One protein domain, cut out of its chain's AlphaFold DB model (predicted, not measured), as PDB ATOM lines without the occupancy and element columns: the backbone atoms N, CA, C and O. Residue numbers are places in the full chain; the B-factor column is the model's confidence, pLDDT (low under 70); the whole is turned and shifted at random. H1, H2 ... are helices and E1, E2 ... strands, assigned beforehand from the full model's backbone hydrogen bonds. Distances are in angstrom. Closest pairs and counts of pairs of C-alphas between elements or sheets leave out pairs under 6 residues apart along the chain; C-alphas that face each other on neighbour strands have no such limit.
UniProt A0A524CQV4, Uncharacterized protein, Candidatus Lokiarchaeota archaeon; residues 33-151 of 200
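Overview. This is residues 33 to 151 of the 200 residues of an uncharacterized protein of Candidatus Lokiarchaeota archaeon (UniProt A0A524CQV4). A small core is made of two short strand pairs, E4 with E1 and E2 with E3, set side by side so that E1 is next to E3; H6 packs by this core, and H1 packs on H6, running the opposite way on the same side of the core. H2 sits at the end of E1 near H1, while the long H5 leads in from H4 at the opposite end to E2, and residues 67 to 72 stick out beyond the strands there. The printed part has 119 residues, with six named helices and four strands in the order H1 H2 E1 H3 H4 H5 E2 E3 H6 E4; both two-strand sheets are antiparallel and the class is mixed, helices and strands. It is compact, with a radius of gyration of the C-alphas of 14.3 A and spans of 41 by 32 by 27 A.

Arrangement. H1, residues 36 to 44, touches H6, residues 134 to 142, at a shallow tilt of 19 degrees, opposite ways, closest at the C-alphas of Gln 43 and Phe 134, 6.5 A. H2, residues 48 to 53, is close to H1 but not clearly touching, with C-alphas 42 and 48 7.4 A apart. E1, residues 54 to 56, and E4, residues 147 to 149, are antiparallel neighbours, with N 55 and O 148 at 2.9 A; residues 33 to 34 also pair with residues 147 to 148, antiparallel. E2, residues 104 to 109, and E3, residues 127 to 131, form a hairpin, with N 105 and O 130 at 2.8 A. The closest C-alphas of E1 and E3, those of Thr 55 and Ile 130, are 4.9 A apart. H3, residues 58 to 61, is close to H4, residues 75 to 82, but not clearly touching, with C-alphas 60 and 76 at 6.4 A. H4 and H5, residues 87 to 103, are a helical hairpin that only just touches, with 3 pairs of C-alphas within 8 A, the closest Lys 81 and Ser 89 at 6.6 A; H5 does so with residues 89 to 92 alone. Every O i to N i+4 pair is within hydrogen-bond range in H1, H4 and H6; H5 has 11 of 13, H2 has 0 of 2 but 2 of 3 O i to N i+3 pairs, and H3 is too short for an i+4 pair.

Along the chain. H1 begins at C-alpha 36, (-21.528, -9.142, 5.203), and is 12.5 A long; H5 measures 25.1 A, E2 13.8 A, E3 12.6 A and H6 12.8 A. E4 ends at C-alpha 149, (-28.255, -19.720, 0.167).

Size, cuts and confidence. The C-alphas of Glu 46 and Phe 69 are the two farthest apart, at 42.6 A. The printed part has no cut; the links H3 to H4 and E2 to E3 are long. The mean pLDDT of the printed part is 78.9, and residues 63 to 91, 111 to 114 and 124 are under 70.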
ATOM      1  N   SER A  33     -29.096 -17.690   5.973       92.56
ATOM      2  CA  SER A  33     -28.829 -16.270   5.733       92.56
ATOM      3  C   SER A  33     -27.326 -15.996   5.634       92.56
ATOM      4  O   SER A  33     -26.530 -16.514   6.421       92.56
ATOM      5  N   ILE A  34     -26.950 -15.146   4.685       94.81
ATOM      6  CA  ILE A  34     -25.576 -14.706   4.460       94.81
ATOM      7  C   ILE A  34     -25.353 -13.354   5.128       94.81
ATOM      8  O   ILE A  34     -26.163 -12.438   4.977       94.81
ATOM      9  N   LEU A  35     -24.238 -13.215   5.847       94.69
ATOM     10  CA  LEU A  35     -23.829 -11.947   6.445       94.69
ATOM     11  C   LEU A  35     -22.740 -11.255   5.623       94.69
ATOM     12  O   LEU A  35     -22.010 -11.888   4.855       94.69
ATOM     13  N   LYS A  36     -22.576  -9.947   5.845       95.75
ATOM     14  CA  LYS A  36     -21.528  -9.142   5.203       95.75
ATOM     15  C   LYS A  36     -20.134  -9.734   5.429       95.75
ATOM     16  O   LYS A  36     -19.331  -9.779   4.500       95.75
ATOM     17  N   GLU A  37     -19.856 -10.231   6.634       95.88
ATOM     18  CA  GLU A  37     -18.555 -10.824   6.962       95.88
ATOM     19  C   GLU A  37     -18.295 -12.128   6.197       95.88
ATOM     20  O   GLU A  37     -17.144 -12.427   5.878       95.88
ATOM     21  N   ASP A  38     -19.347 -12.891   5.882       96.00
ATOM     22  CA  ASP A  38     -19.228 -14.126   5.105       96.00
ATOM     23  C   ASP A  38     -18.833 -13.803   3.654       96.00
ATOM     24  O   ASP A  38     -17.913 -14.418   3.120       96.00
ATOM     25  N   ILE A  39     -19.434 -12.764   3.061       97.38
ATOM     26  CA  ILE A  39     -19.075 -12.279   1.718       97.38
ATOM     27  C   ILE A  39     -17.645 -11.746   1.670       97.38
ATOM     28  O   ILE A  39     -16.889 -12.118   0.777       97.38
ATOM     29  N   ILE A  40     -17.244 -10.926   2.646       96.50
ATOM     30  CA  ILE A  40     -15.868 -10.410   2.724       96.50
ATOM     31  C   ILE A  40     -14.871 -11.569   2.806       96.50
ATOM     32  O   ILE A  40     -13.830 -11.537   2.150       96.50
ATOM     33  N   LYS A  41     -15.182 -12.599   3.604       95.75
ATOM     34  CA  LYS A  41     -14.345 -13.795   3.705       95.75
ATOM     35  C   LYS A  41     -14.250 -14.507   2.357       95.75
ATOM     36  O   LYS A  41     -13.140 -14.746   1.901       95.75
ATOM     37  N   TRP A  42     -15.379 -14.805   1.715       96.44
ATOM     38  CA  TRP A  42     -15.416 -15.520   0.436       96.44
ATOM     39  C   TRP A  42     -14.730 -14.768  -0.700       96.44
ATOM     40  O   TRP A  42     -14.018 -15.394  -1.481       96.44
ATOM     41  N   GLN A  43     -14.872 -13.444  -0.747       96.06
ATOM     42  CA  GLN A  43     -14.194 -12.590  -1.716       96.06
ATOM     43  C   GLN A  43     -12.673 -12.624  -1.534       96.06
ATOM     44  O   GLN A  43     -11.953 -12.816  -2.507       96.06
ATOM     45  N   LYS A  44     -12.179 -12.503  -0.293       96.12
ATOM     46  CA  LYS A  44     -10.736 -12.581   0.012       96.12
ATOM     47  C   LYS A  44     -10.123 -13.942  -0.306       96.12
ATOM     48  O   LYS A  44      -8.928 -14.026  -0.547       96.12
ATOM     49  N   THR A  45     -10.926 -15.000  -0.248       95.06
ATOM     50  CA  THR A  45     -10.488 -16.382  -0.487       95.06
ATOM     51  C   THR A  45     -10.904 -16.893  -1.867       95.06
ATOM     52  O   THR A  45     -10.948 -18.106  -2.068       95.06
ATOM     53  N   GLU A  46     -11.276 -15.979  -2.769       94.88
ATOM     54  CA  GLU A  46     -11.597 -16.228  -4.180       94.88
ATOM     55  C   GLU A  46     -12.650 -17.325  -4.416       94.88
ATOM     56  O   GLU A  46     -12.611 -18.048  -5.407       94.88
ATOM     57  N   LYS A  47     -13.643 -17.441  -3.523       95.38
ATOM     58  CA  LYS A  47     -14.729 -18.439  -3.614       95.38
ATOM     59  C   LYS A  47     -15.859 -18.006  -4.539       95.38
ATOM     60  O   LYS A  47     -17.033 -18.026  -4.167       95.38
ATOM     61  N   ILE A  48     -15.499 -17.562  -5.738       93.69
ATOM     62  CA  ILE A  48     -16.422 -17.024  -6.747       93.69
ATOM     63  C   ILE A  48     -17.510 -18.054  -7.084       93.69
ATOM     64  O   ILE A  48     -18.671 -17.694  -7.275       93.69
ATOM     65  N   GLU A  49     -17.186 -19.348  -7.054       94.38
ATOM     66  CA  GLU A  49     -18.112 -20.447  -7.319       94.38
ATOM     67  C   GLU A  49     -19.277 -20.546  -6.319       94.38
ATOM     68  O   GLU A  49     -20.249 -21.263  -6.573       94.38
ATOM     69  N   TYR A  50     -19.220 -19.841  -5.183       95.25
ATOM     70  CA  TYR A  50     -20.323 -19.798  -4.221       95.25
ATOM     71  C   TYR A  50     -21.427 -18.826  -4.641       95.25
ATOM     72  O   TYR A  50     -22.566 -19.027  -4.226       95.25
ATOM     73  N   LEU A  51     -21.133 -17.835  -5.494       94.94
ATOM     74  CA  LEU A  51     -22.096 -16.815  -5.934       94.94
ATOM     75  C   LEU A  51     -23.354 -17.413  -6.561       94.94
ATOM     76  O   LEU A  51     -24.454 -16.968  -6.250       94.94
ATOM     77  N   GLN A  52     -23.204 -18.463  -7.373       94.75
ATOM     78  CA  GLN A  52     -24.327 -19.147  -8.028       94.75
ATOM     79  C   GLN A  52     -25.335 -19.759  -7.041       94.75
ATOM     80  O   GLN A  52     -26.450 -20.088  -7.424       94.75
ATOM     81  N   ASN A  53     -24.943 -19.918  -5.775       95.19
ATOM     82  CA  ASN A  53     -25.778 -20.474  -4.718       95.19
ATOM     83  C   ASN A  53     -26.380 -19.389  -3.816       95.19
ATOM     84  O   ASN A  53     -26.996 -19.729  -2.811       95.19
ATOM     85  N   ILE A  54     -26.188 -18.103  -4.122       96.00
ATOM     86  CA  ILE A  54     -26.680 -16.976  -3.324       96.00
ATOM     87  C   ILE A  54     -27.839 -16.313  -4.064       96.00
ATOM     88  O   ILE A  54     -27.729 -15.988  -5.239       96.00
ATOM     89  N   THR A  55     -28.930 -16.040  -3.355       96.44
ATOM     90  CA  THR A  55     -30.056 -15.242  -3.858       96.44
ATOM     91  C   THR A  55     -30.422 -14.149  -2.867       96.44
ATOM     92  O   THR A  55     -30.167 -14.283  -1.667       96.44
ATOM     93  N   ILE A  56     -31.060 -13.083  -3.350       95.12
ATOM     94  CA  ILE A  56     -31.823 -12.179  -2.480       95.12
ATOM     95  C   ILE A  56     -32.865 -13.006  -1.716       95.12
ATOM     96  O   ILE A  56     -33.509 -13.884  -2.298       95.12
ATOM     97  N   ASP A  57     -33.017 -12.742  -0.420       91.69
ATOM     98  CA  ASP A  57     -34.128 -13.271   0.367       91.69
ATOM     99  C   ASP A  57     -35.419 -12.543  -0.043       91.69
ATOM    100  O   ASP A  57     -35.531 -11.337   0.190       91.69
ATOM    101  N   PRO A  58     -36.414 -13.227  -0.642       89.12
ATOM    102  CA  PRO A  58     -37.626 -12.567  -1.122       89.12
ATOM    103  C   PRO A  58     -38.390 -11.809  -0.030       89.12
ATOM    104  O   PRO A  58     -39.106 -10.864  -0.349       89.12
ATOM    105  N   ASN A  59     -38.216 -12.174   1.247       85.12
ATOM    106  CA  ASN A  59     -38.850 -11.470   2.360       85.12
ATOM    107  C   ASN A  59     -38.414  -9.999   2.443       85.12
ATOM    108  O   ASN A  59     -39.246  -9.142   2.710       85.12
ATOM    109  N   CYS A  60     -37.149  -9.663   2.149       84.38
ATOM    110  CA  CYS A  60     -36.681  -8.273   2.251       84.38
ATOM    111  C   CYS A  60     -37.170  -7.365   1.111       84.38
ATOM    112  O   CYS A  60     -36.938  -6.158   1.148       84.38
ATOM    113  N   ILE A  61     -37.812  -7.946   0.095       85.56
ATOM    114  CA  ILE A  61     -38.405  -7.252  -1.053       85.56
ATOM    115  C   ILE A  61     -39.899  -7.582  -1.207       85.56
ATOM    116  O   ILE A  61     -40.463  -7.357  -2.278       85.56
ATOM    117  N   SER A  62     -40.532  -8.136  -0.170       80.81
ATOM    118  CA  SER A  62     -41.930  -8.577  -0.190       80.81
ATOM    119  C   SER A  62     -42.925  -7.406  -0.190       80.81
ATOM    120  O   SER A  62     -42.688  -6.373   0.433       80.81
ATOM    121  N   LEU A  63     -44.069  -7.587  -0.859       66.75
ATOM    122  CA  LEU A  63     -45.245  -6.709  -0.808       66.75
ATOM    123  C   LEU A  63     -46.178  -7.039   0.368       66.75
ATOM    124  O   LEU A  63     -46.967  -6.191   0.779       66.75
ATOM    125  N   GLU A  64     -46.127  -8.252   0.925       52.97
ATOM    126  CA  GLU A  64     -46.976  -8.620   2.073       52.97
ATOM    127  C   GLU A  64     -46.574  -7.858   3.348       52.97
ATOM    128  O   GLU A  64     -47.448  -7.469   4.127       52.97
ATOM    129  N   ASP A  65     -45.295  -7.484   3.466       48.25
ATOM    130  CA  ASP A  65     -44.774  -6.544   4.473       48.25
ATOM    131  C   ASP A  65     -45.345  -5.110   4.336       48.25
ATOM    132  O   ASP A  65     -45.119  -4.257   5.198       48.25
ATOM    133  N   LEU A  66     -46.114  -4.819   3.278       41.16
ATOM    134  CA  LEU A  66     -46.851  -3.562   3.107       41.16
ATOM    135  C   LEU A  66     -48.340  -3.673   3.473       41.16
ATOM    136  O   LEU A  66     -48.979  -2.636   3.639       41.16
ATOM    137  N   SER A  67     -48.911  -4.879   3.605       36.94
ATOM    138  CA  SER A  67     -50.376  -5.059   3.636       36.94
ATOM    139  C   SER A  67     -50.963  -5.772   4.860       36.94
ATOM    140  O   SER A  67     -52.179  -5.701   5.042       36.94
ATOM    141  N   LYS A  68     -50.180  -6.411   5.746       32.91
ATOM    142  CA  LYS A  68     -50.741  -7.085   6.940       32.91
ATOM    143  C   LYS A  68     -49.915  -6.849   8.217       32.91
ATOM    144  O   LYS A  68     -48.851  -7.416   8.395       32.91
ATOM    145  N   PHE A  69     -50.469  -6.058   9.141       32.47
ATOM    146  CA  PHE A  69     -50.233  -6.107  10.598       32.47
ATOM    147  C   PHE A  69     -48.784  -5.999  11.144       32.47
ATOM    148  O   PHE A  69     -48.148  -6.981  11.499       32.47
ATOM    149  N   ASN A  70     -48.316  -4.766  11.358       41.88
ATOM    150  CA  ASN A  70     -47.896  -4.165  12.646       41.88
ATOM    151  C   ASN A  70     -47.304  -4.975  13.846       41.88
ATOM    152  O   ASN A  70     -47.290  -4.439  14.954       41.88
ATOM    153  N   TYR A  71     -46.741  -6.182  13.720       34.44
ATOM    154  CA  TYR A  71     -46.067  -6.838  14.860       34.44
ATOM    155  C   TYR A  71     -44.823  -7.635  14.433       34.44
ATOM    156  O   TYR A  71     -44.927  -8.721  13.881       34.44
ATOM    157  N   LYS A  72     -43.639  -7.088  14.760       35.91
ATOM    158  CA  LYS A  72     -42.264  -7.597  14.514       35.91
ATOM    159  C   LYS A  72     -41.600  -7.263  13.163       35.91
ATOM    160  O   LYS A  72     -41.029  -8.114  12.497       35.91
ATOM    161  N   ARG A  73     -41.573  -5.958  12.861       37.09
ATOM    162  CA  ARG A  73     -40.423  -5.170  12.350       37.09
ATOM    163  C   ARG A  73     -39.217  -5.967  11.797       37.09
ATOM    164  O   ARG A  73     -38.274  -6.265  12.533       37.09
ATOM    165  N   ASN A  74     -39.182  -6.183  10.481       41.94
ATOM    166  CA  ASN A  74     -37.933  -6.435   9.758       41.94
ATOM    167  C   ASN A  74     -37.179  -5.108   9.533       41.94
ATOM    168  O   ASN A  74     -37.724  -4.135   9.007       41.94
ATOM    169  N   LYS A  75     -35.896  -5.074   9.922       48.59
ATOM    170  CA  LYS A  75     -35.023  -3.883   9.897       48.59
ATOM    171  C   LYS A  75     -34.858  -3.240   8.513       48.59
ATOM    172  O   LYS A  75     -34.586  -2.048   8.459       48.59
ATOM    173  N   SER A  76     -35.013  -3.978   7.414       50.78
ATOM    174  CA  SER A  76     -34.748  -3.475   6.056       50.78
ATOM    175  C   SER A  76     -35.685  -2.335   5.647       50.78
ATOM    176  O   SER A  76     -35.223  -1.272   5.237       50.78
ATOM    177  N   ILE A  77     -36.995  -2.501   5.847       49.19
ATOM    178  CA  ILE A  77     -37.990  -1.467   5.519       49.19
ATOM    179  C   ILE A  77     -37.930  -0.317   6.528       49.19
ATOM    180  O   ILE A  77     -38.108   0.840   6.160       49.19
ATOM    181  N   GLU A  78     -37.607  -0.593   7.792       49.72
ATOM    182  CA  GLU A  78     -37.356   0.464   8.771       49.72
ATOM    183  C   GLU A  78     -36.118   1.296   8.463       49.72
ATOM    184  O   GLU A  78     -36.161   2.495   8.690       49.72
ATOM    185  N   ILE A  79     -35.038   0.717   7.939       50.50
ATOM    186  CA  ILE A  79     -33.861   1.477   7.490       50.50
ATOM    187  C   ILE A  79     -34.221   2.343   6.272       50.50
ATOM    188  O   ILE A  79     -33.767   3.484   6.176       50.50
ATOM    189  N   ILE A  80     -35.087   1.845   5.384       49.97
ATOM    190  CA  ILE A  80     -35.614   2.603   4.239       49.97
ATOM    191  C   ILE A  80     -36.531   3.753   4.705       49.97
ATOM    192  O   ILE A  80     -36.436   4.849   4.160       49.97
ATOM    193  N   LYS A  81     -37.370   3.538   5.734       47.59
ATOM    194  CA  LYS A  81     -38.344   4.521   6.256       47.59
ATOM    195  C   LYS A  81     -37.786   5.490   7.312       47.59
ATOM    196  O   LYS A  81     -38.205   6.640   7.348       47.59
ATOM    197  N   LYS A  82     -36.830   5.085   8.162       47.56
ATOM    198  CA  LYS A  82     -36.170   5.979   9.146       47.56
ATOM    199  C   LYS A  82     -35.320   7.053   8.474       47.56
ATOM    200  O   LYS A  82     -35.062   8.085   9.082       47.56
ATOM    201  N   ASN A  83     -34.923   6.830   7.225       45.44
ATOM    202  CA  ASN A  83     -34.111   7.746   6.443       45.44
ATOM    203  C   ASN A  83     -34.955   8.553   5.435       45.44
ATOM    204  O   ASN A  83     -34.597   8.559   4.266       45.44
ATOM    205  N   HIS A  84     -36.005   9.269   5.881       41.06
ATOM    206  CA  HIS A  84     -36.659  10.441   5.236       41.06
ATOM    207  C   HIS A  84     -38.151  10.338   4.825       41.06
ATOM    208  O   HIS A  84     -38.637   9.293   4.410       41.06
ATOM    209  N   ASN A  85     -38.803  11.519   4.882       43.84
ATOM    210  CA  ASN A  85     -40.141  11.916   4.406       43.84
ATOM    211  C   ASN A  85     -40.668  11.147   3.179       43.84
ATOM    212  O   ASN A  85     -39.948  10.956   2.205       43.84
ATOM    213  N   GLU A  86     -41.967  10.850   3.193       48.53
ATOM    214  CA  GLU A  86     -42.738   9.965   2.296       48.53
ATOM    215  C   GLU A  86     -42.553  10.162   0.772       48.53
ATOM    216  O   GLU A  86     -42.734   9.218   0.018       48.53
ATOM    217  N   LYS A  87     -42.092  11.321   0.274       44.94
ATOM    218  CA  LYS A  87     -41.708  11.492  -1.152       44.94
ATOM    219  C   LYS A  87     -40.351  10.866  -1.521       44.94
ATOM    220  O   LYS A  87     -40.053  10.662  -2.693       44.94
ATOM    221  N   LYS A  88     -39.489  10.610  -0.535       46.78
ATOM    222  CA  LYS A  88     -38.130  10.067  -0.699       46.78
ATOM    223  C   LYS A  88     -38.101   8.536  -0.583       46.78
ATOM    224  O   LYS A  88     -37.139   7.929  -1.050       46.78
ATOM    225  N   SER A  89     -39.146   7.918  -0.019       53.84
ATOM    226  CA  SER A  89     -39.295   6.458   0.047       53.84
ATOM    227  C   SER A  89     -39.578   5.838  -1.318       53.84
ATOM    228  O   SER A  89     -38.943   4.841  -1.653       53.84
ATOM    229  N   ASP A  90     -40.430   6.459  -2.136       56.00
ATOM    230  CA  ASP A  90     -40.760   5.960  -3.483       56.00
ATOM    231  C   ASP A  90     -39.521   5.973  -4.390       56.00
ATOM    232  O   ASP A  90     -39.177   4.973  -5.022       56.00
ATOM    233  N   LEU A  91     -38.740   7.057  -4.312       57.28
ATOM    234  CA  LEU A  91     -37.458   7.197  -5.008       57.28
ATOM    235  C   LEU A  91     -36.402   6.170  -4.548       57.28
ATOM    236  O   LEU A  91     -35.417   5.938  -5.246       57.28
ATOM    237  N   ASN A  92     -36.546   5.587  -3.351       72.44
ATOM    238  CA  ASN A  92     -35.638   4.563  -2.828       72.44
ATOM    239  C   ASN A  92     -36.057   3.155  -3.280       72.44
ATOM    240  O   ASN A  92     -35.205   2.334  -3.615       72.44
ATOM    241  N   VAL A  93     -37.365   2.898  -3.368       79.00
ATOM    242  CA  VAL A  93     -37.917   1.650  -3.917       79.00
ATOM    243  C   VAL A  93     -37.544   1.502  -5.390       79.00
ATOM    244  O   VAL A  93     -37.021   0.460  -5.779       79.00
ATOM    245  N   GLU A  94     -37.709   2.553  -6.197       83.94
ATOM    246  CA  GLU A  94     -37.293   2.545  -7.607       83.94
ATOM    247  C   GLU A  94     -35.793   2.271  -7.762       83.94
ATOM    248  O   GLU A  94     -35.393   1.442  -8.578       83.94
ATOM    249  N   LYS A  95     -34.950   2.892  -6.924       88.00
ATOM    250  CA  LYS A  95     -33.501   2.631  -6.913       88.00
ATOM    251  C   LYS A  95     -33.175   1.176  -6.601       88.00
ATOM    252  O   LYS A  95     -32.282   0.619  -7.233       88.00
ATOM    253  N   ILE A  96     -33.871   0.568  -5.642       90.00
ATOM    254  CA  ILE A  96     -33.692  -0.848  -5.304       90.00
ATOM    255  C   ILE A  96     -34.125  -1.730  -6.479       90.00
ATOM    256  O   ILE A  96     -33.386  -2.635  -6.859       90.00
ATOM    257  N   ILE A  97     -35.277  -1.449  -7.090       90.88
ATOM    258  CA  ILE A  97     -35.775  -2.191  -8.254       90.88
ATOM    259  C   ILE A  97     -34.767  -2.122  -9.408       90.88
ATOM    260  O   ILE A  97     -34.400  -3.157  -9.965       90.88
ATOM    261  N   GLU A  98     -34.286  -0.927  -9.750       93.56
ATOM    262  CA  GLU A  98     -33.317  -0.733 -10.831       93.56
ATOM    263  C   GLU A  98     -31.958  -1.363 -10.512       93.56
ATOM    264  O   GLU A  98     -31.347  -2.002 -11.374       93.56
ATOM    265  N   PHE A  99     -31.508  -1.270  -9.257       95.50
ATOM    266  CA  PHE A  99     -30.317  -1.977  -8.794       95.50
ATOM    267  C   PHE A  99     -30.456  -3.486  -9.007       95.50
ATOM    268  O   PHE A  99     -29.583  -4.088  -9.634       95.50
ATOM    269  N   ILE A 100     -31.561  -4.088  -8.557       95.38
ATOM    270  CA  ILE A 100     -31.808  -5.528  -8.693       95.38
ATOM    271  C   ILE A 100     -31.842  -5.932 -10.170       95.38
ATOM    272  O   ILE A 100     -31.134  -6.852 -10.570       95.38
ATOM    273  N   LYS A 101     -32.600  -5.220 -11.014       94.56
ATOM    274  CA  LYS A 101     -32.703  -5.530 -12.452       94.56
ATOM    275  C   LYS A 101     -31.352  -5.495 -13.170       94.56
ATOM    276  O   LYS A 101     -31.102  -6.312 -14.053       94.56
ATOM    277  N   LYS A 102     -30.485  -4.537 -12.824       96.56
ATOM    278  CA  LYS A 102     -29.183  -4.363 -13.482       96.56
ATOM    279  C   LYS A 102     -28.132  -5.349 -12.965       96.56
ATOM    280  O   LYS A 102     -27.297  -5.832 -13.735       96.56
ATOM    281  N   SER A 103     -28.152  -5.629 -11.664       97.25
ATOM    282  CA  SER A 103     -27.059  -6.318 -10.970       97.25
ATOM    283  C   SER A 103     -27.343  -7.780 -10.612       97.25
ATOM    284  O   SER A 103     -26.395  -8.521 -10.342       97.25
ATOM    285  N   HIS A 104     -28.595  -8.237 -10.703       96.94
ATOM    286  CA  HIS A 104     -28.972  -9.627 -10.444       96.94
ATOM    287  C   HIS A 104     -29.445 -10.336 -11.714       96.94
ATOM    288  O   HIS A 104     -30.098  -9.759 -12.580       96.94
ATOM    289  N   LEU A 105     -29.109 -11.619 -11.817       95.94
ATOM    290  CA  LEU A 105     -29.606 -12.534 -12.834       95.94
ATOM    291  C   LEU A 105     -30.827 -13.268 -12.284       95.94
ATOM    292  O   LEU A 105     -30.763 -13.895 -11.227       95.94
ATOM    293  N   TYR A 106     -31.933 -13.213 -13.017       94.38
ATOM    294  CA  TYR A 106     -33.125 -13.987 -12.694       94.38
ATOM    295  C   TYR A 106     -32.959 -15.440 -13.161       94.38
ATOM    296  O   TYR A 106     -32.711 -15.680 -14.341       94.38
ATOM    297  N   GLN A 107     -33.116 -16.403 -12.249       91.94
ATOM    298  CA  GLN A 107     -32.988 -17.844 -12.536       91.94
ATOM    299  C   GLN A 107     -34.293 -18.633 -12.349       91.94
ATOM    300  O   GLN A 107     -34.287 -19.860 -12.289       91.94
ATOM    301  N   GLY A 108     -35.430 -17.944 -12.280       89.19
ATOM    302  CA  GLY A 108     -36.729 -18.575 -12.071       89.19
ATOM    303  C   GLY A 108     -37.251 -18.371 -10.654       89.19
ATOM    304  O   GLY A 108     -37.006 -17.340 -10.028       89.19
ATOM    305  N   LYS A 109     -38.016 -19.343 -10.161       83.06
ATOM    306  CA  LYS A 109     -38.718 -19.264  -8.876       83.06
ATOM    307  C   LYS A 109     -38.234 -20.346  -7.921       83.06
ATOM    308  O   LYS A 109     -37.980 -21.472  -8.342       83.06
ATOM    309  N   ASP A 110     -38.145 -19.986  -6.647       77.19
ATOM    310  CA  ASP A 110     -37.883 -20.923  -5.560       77.19
ATOM    311  C   ASP A 110     -39.061 -21.913  -5.445       77.19
ATOM    312  O   ASP A 110     -40.213 -21.559  -5.715       77.19
ATOM    313  N   SER A 111     -38.789 -23.157  -5.049       69.06
ATOM    314  CA  SER A 111     -39.803 -24.211  -4.897       69.06
ATOM    315  C   SER A 111     -40.602 -24.104  -3.593       69.06
ATOM    316  O   SER A 111     -41.335 -25.029  -3.245       69.06
ATOM    317  N   ASN A 112     -40.461 -22.998  -2.855       62.56
ATOM    318  CA  ASN A 112     -41.166 -22.785  -1.595       62.56
ATOM    319  C   ASN A 112     -42.682 -22.907  -1.763       62.56
ATOM    320  O   ASN A 112     -43.279 -22.373  -2.696       62.56
ATOM    321  N   SER A 113     -43.299 -23.564  -0.783       58.31
ATOM    322  CA  SER A 113     -44.737 -23.841  -0.729       58.31
ATOM    323  C   SER A 113     -45.596 -22.576  -0.613       58.31
ATOM    324  O   SER A 113     -46.777 -22.616  -0.945       58.31
ATOM    325  N   TYR A 114     -45.008 -21.461  -0.162       66.69
ATOM    326  CA  TYR A 114     -45.697 -20.189   0.046       66.69
ATOM    327  C   TYR A 114     -45.176 -19.116  -0.921       66.69
ATOM    328  O   TYR A 114     -43.991 -18.761  -0.867       66.69
ATOM    329  N   PRO A 115     -46.027 -18.607  -1.827       71.62
ATOM    330  CA  PRO A 115     -45.627 -17.591  -2.786       71.62
ATOM    331  C   PRO A 115     -45.399 -16.231  -2.108       71.62
ATOM    332  O   PRO A 115     -46.342 -15.638  -1.600       71.62
ATOM    333  N   ILE A 116     -44.171 -15.699  -2.160       76.38
ATOM    334  CA  ILE A 116     -43.866 -14.339  -1.682       76.38
ATOM    335  C   ILE A 116     -43.979 -13.369  -2.857       76.38
ATOM    336  O   ILE A 116     -43.181 -13.436  -3.795       76.38
ATOM    337  N   TYR A 117     -44.962 -12.473  -2.813       79.69
ATOM    338  CA  TYR A 117     -45.103 -11.378  -3.777       79.69
ATOM    339  C   TYR A 117     -44.052 -10.312  -3.503       79.69
ATOM    340  O   TYR A 117     -43.891  -9.921  -2.353       79.69
ATOM    341  N   THR A 118     -43.358  -9.819  -4.528       83.31
ATOM    342  CA  THR A 118     -42.256  -8.858  -4.350       83.31
ATOM    343  C   THR A 118     -42.520  -7.526  -5.043       83.31
ATOM    344  O   THR A 118     -43.362  -7.445  -5.933       83.31
ATOM    345  N   ILE A 119     -41.774  -6.480  -4.672       83.00
ATOM    346  CA  ILE A 119     -41.806  -5.149  -5.314       83.00
ATOM    347  C   ILE A 119     -41.394  -5.166  -6.799       83.00
ATOM    348  O   ILE A 119     -41.385  -4.127  -7.453       83.00
ATOM    349  N   LEU A 120     -41.011  -6.324  -7.344       85.94
ATOM    350  CA  LEU A 120     -40.565  -6.481  -8.722       85.94
ATOM    351  C   LEU A 120     -41.781  -6.801  -9.616       85.94
ATOM    352  O   LEU A 120     -42.280  -7.926  -9.578       85.94
ATOM    353  N   PRO A 121     -42.237  -5.864 -10.470       70.62
ATOM    354  CA  PRO A 121     -43.568  -5.904 -11.094       70.62
ATOM    355  C   PRO A 121     -43.823  -7.108 -12.015       70.62
ATOM    356  O   PRO A 121     -44.971  -7.474 -12.239       70.62
ATOM    357  N   ASN A 122     -42.764  -7.752 -12.520       76.75
ATOM    358  CA  ASN A 122     -42.856  -8.871 -13.468       76.75
ATOM    359  C   ASN A 122     -42.312 -10.197 -12.914       76.75
ATOM    360  O   ASN A 122     -42.345 -11.219 -13.599       76.75
ATOM    361  N   LEU A 123     -41.784 -10.195 -11.689       77.44
ATOM    362  CA  LEU A 123     -41.174 -11.370 -11.080       77.44
ATOM    363  C   LEU A 123     -42.128 -11.888 -10.010       77.44
ATOM    364  O   LEU A 123     -42.142 -11.374  -8.901       77.44
ATOM    365  N   LYS A 124     -42.952 -12.871 -10.406       67.00
ATOM    366  CA  LYS A 124     -44.125 -13.387  -9.674       67.00
ATOM    367  C   LYS A 124     -43.857 -13.688  -8.188       67.00
ATOM    368  O   LYS A 124     -43.910 -12.795  -7.354       67.00
ATOM    369  N   HIS A 125     -43.653 -14.955  -7.838       76.44
ATOM    370  CA  HIS A 125     -43.554 -15.391  -6.451       76.44
ATOM    371  C   HIS A 125     -42.159 -15.933  -6.178       76.44
ATOM    372  O   HIS A 125     -41.685 -16.776  -6.941       76.44
ATOM    373  N   SER A 126     -41.542 -15.475  -5.090       81.56
ATOM    374  CA  SER A 126     -40.269 -15.991  -4.573       81.56
ATOM    375  C   SER A 126     -39.171 -16.100  -5.653       81.56
ATOM    376  O   SER A 126     -38.681 -17.203  -5.920       81.56
ATOM    377  N   PRO A 127     -38.805 -14.989  -6.325       90.94
ATOM    378  CA  PRO A 127     -37.838 -15.020  -7.417       90.94
ATOM    379  C   PRO A 127     -36.438 -15.405  -6.927       90.94
ATOM    380  O   PRO A 127     -35.996 -14.967  -5.865       90.94
ATOM    381  N   ILE A 128     -35.722 -16.179  -7.742       93.62
ATOM    382  CA  ILE A 128     -34.297 -16.464  -7.550       93.62
ATOM    383  C   ILE A 128     -33.501 -15.393  -8.297       93.62
ATOM    384  O   ILE A 128     -33.564 -15.299  -9.526       93.62
ATOM    385  N   LEU A 129     -32.771 -14.576  -7.538       96.06
ATOM    386  CA  LEU A 129     -32.049 -13.392  -8.004       96.06
ATOM    387  C   LEU A 129     -30.574 -13.506  -7.620       96.06
ATOM    388  O   LEU A 129     -30.179 -13.135  -6.512       96.06
ATOM    389  N   ILE A 130     -29.766 -14.016  -8.548       96.94
ATOM    390  CA  ILE A 130     -28.342 -14.290  -8.337       96.94
ATOM    391  C   ILE A 130     -27.522 -13.017  -8.554       96.94
ATOM    392  O   ILE A 130     -27.611 -12.425  -9.630       96.94
ATOM    393  N   PRO A 131     -26.701 -12.573  -7.594       97.75
ATOM    394  CA  PRO A 131     -25.794 -11.447  -7.800       97.75
ATOM    395  C   PRO A 131     -24.704 -11.800  -8.826       97.75
ATOM    396  O   PRO A 131     -24.179 -12.912  -8.808       97.75
ATOM    397  N   ARG A 132     -24.317 -10.857  -9.698       96.88
ATOM    398  CA  ARG A 132     -23.240 -11.112 -10.683       96.88
ATOM    399  C   ARG A 132     -21.850 -11.241 -10.046       96.88
ATOM    400  O   ARG A 132     -20.995 -11.912 -10.612       96.88
ATOM    401  N   ASP A 133     -21.625 -10.611  -8.894       97.69
ATOM    402  CA  ASP A 133     -20.363 -10.657  -8.149       97.69
ATOM    403  C   ASP A 133     -20.568 -10.341  -6.652       97.69
ATOM    404  O   ASP A 133     -21.663  -9.984  -6.209       97.69
ATOM    405  N   PHE A 134     -19.507 -10.468  -5.847       97.75
ATOM    406  CA  PHE A 134     -19.559 -10.177  -4.410       97.75
ATOM    407  C   PHE A 134     -19.727  -8.689  -4.082       97.75
ATOM    408  O   PHE A 134     -20.360  -8.366  -3.075       97.75
ATOM    409  N   ASN A 135     -19.231  -7.776  -4.924       97.88
ATOM    410  CA  ASN A 135     -19.397  -6.338  -4.707       97.88
ATOM    411  C   ASN A 135     -20.874  -5.941  -4.811       97.88
ATOM    412  O   ASN A 135     -21.339  -5.092  -4.053       97.88
ATOM    413  N   ILE A 136     -21.635  -6.598  -5.686       98.06
ATOM    414  CA  ILE A 136     -23.087  -6.439  -5.790       98.06
ATOM    415  C   ILE A 136     -23.778  -6.885  -4.503       98.06
ATOM    416  O   ILE A 136     -24.669  -6.189  -4.026       98.06
ATOM    417  N   VAL A 137     -23.353  -7.993  -3.891       97.69
ATOM    418  CA  VAL A 137     -23.911  -8.430  -2.599       97.69
ATOM    419  C   VAL A 137     -23.624  -7.402  -1.505       97.69
ATOM    420  O   VAL A 137     -24.526  -7.007  -0.766       97.69
ATOM    421  N   LEU A 138     -22.381  -6.915  -1.434       97.50
ATOM    422  CA  LEU A 138     -21.983  -5.875  -0.484       97.50
ATOM    423  C   LEU A 138     -22.795  -4.591  -0.678       97.50
ATOM    424  O   LEU A 138     -23.285  -4.030   0.302       97.50
ATOM    425  N   LYS A 139     -22.997  -4.168  -1.930       96.50
ATOM    426  CA  LYS A 139     -23.823  -3.004  -2.247       96.50
ATOM    427  C   LYS A 139     -25.292  -3.229  -1.900       96.50
ATOM    428  O   LYS A 139     -25.946  -2.323  -1.393       96.50
ATOM    429  N   GLY A 140     -25.798  -4.441  -2.115       94.00
ATOM    430  CA  GLY A 140     -27.141  -4.838  -1.717       94.00
ATOM    431  C   GLY A 140     -27.365  -4.700  -0.213       94.00
ATOM    432  O   GLY A 140     -28.381  -4.137   0.190       94.00
ATOM    433  N   PHE A 141     -26.397  -5.106   0.619       92.31
ATOM    434  CA  PHE A 141     -26.480  -4.896   2.071       92.31
ATOM    435  C   PHE A 141     -26.582  -3.410   2.448       92.31
ATOM    436  O   PHE A 141     -27.346  -3.066   3.348       92.31
ATOM    437  N   GLU A 142     -25.859  -2.519   1.762       90.62
ATOM    438  CA  GLU A 142     -25.966  -1.063   1.981       90.62
ATOM    439  C   GLU A 142     -27.351  -0.513   1.613       90.62
ATOM    440  O   GLU A 142     -27.810   0.457   2.214       90.62
ATOM    441  N   LEU A 143     -28.024  -1.146   0.650       88.12
ATOM    442  CA  LEU A 143     -29.392  -0.830   0.235       88.12
ATOM    443  C   LEU A 143     -30.460  -1.532   1.094       88.12
ATOM    444  O   LEU A 143     -31.651  -1.389   0.828       88.12
ATOM    445  N   GLY A 144     -30.056  -2.281   2.125       86.06
ATOM    446  CA  GLY A 144     -30.964  -2.989   3.030       86.06
ATOM    447  C   GLY A 144     -31.453  -4.350   2.524       86.06
ATOM    448  O   GLY A 144     -32.314  -4.954   3.170       86.06
ATOM    449  N   LEU A 145     -30.909  -4.854   1.412       90.94
ATOM    450  CA  LEU A 145     -31.193  -6.205   0.927       90.94
ATOM    451  C   LEU A 145     -30.529  -7.249   1.825       90.94
ATOM    452  O   LEU A 145     -29.413  -7.056   2.312       90.94
ATOM    453  N   THR A 146     -31.196  -8.383   2.004       94.31
ATOM    454  CA  THR A 146     -30.630  -9.568   2.645       94.31
ATOM    455  C   THR A 146     -30.481 -10.691   1.628       94.31
ATOM    456  O   THR A 146     -31.182 -10.750   0.617       94.31
ATOM    457  N   TYR A 147     -29.527 -11.581   1.889       96.25
ATOM    458  CA  TYR A 147     -29.184 -12.680   0.996       96.25
ATOM    459  C   TYR A 147     -29.233 -14.006   1.747       96.25
ATOM    460  O   TYR A 147     -28.932 -14.071   2.942       96.25
ATOM    461  N   LYS A 148     -29.590 -15.072   1.035       94.94
ATOM    462  CA  LYS A 148     -29.636 -16.444   1.544       94.94
ATOM    463  C   LYS A 148     -28.997 -17.415   0.555       94.94
ATOM    464  O   LYS A 148     -28.860 -17.100  -0.628       94.94
ATOM    465  N   ILE A 149     -28.635 -18.601   1.035       94.50
ATOM    466  CA  ILE A 149     -28.255 -19.720   0.167       94.50
ATOM    467  C   ILE A 149     -29.511 -20.351  -0.436       94.50
ATOM    468  O   ILE A 149     -30.509 -20.550   0.258       94.50
ATOM    469  N   ILE A 150     -29.441 -20.680  -1.722       92.50
ATOM    470  CA  ILE A 150     -30.461 -21.435  -2.449       92.50
ATOM    471  C   ILE A 150     -30.319 -22.906  -2.081       92.50
ATOM    472  O   ILE A 150     -29.256 -23.492  -2.275       92.50
ATOM    473  N   LEU A 151     -31.380 -23.499  -1.545       90.25
ATOM    474  CA  LEU A 151     -31.420 -24.927  -1.248       90.25
ATOM    475  C   LEU A 151     -31.833 -25.709  -2.499       90.25
ATOM    476  O   LEU A 151     -32.475 -25.170  -3.400       90.25
TER     477      LEU A 151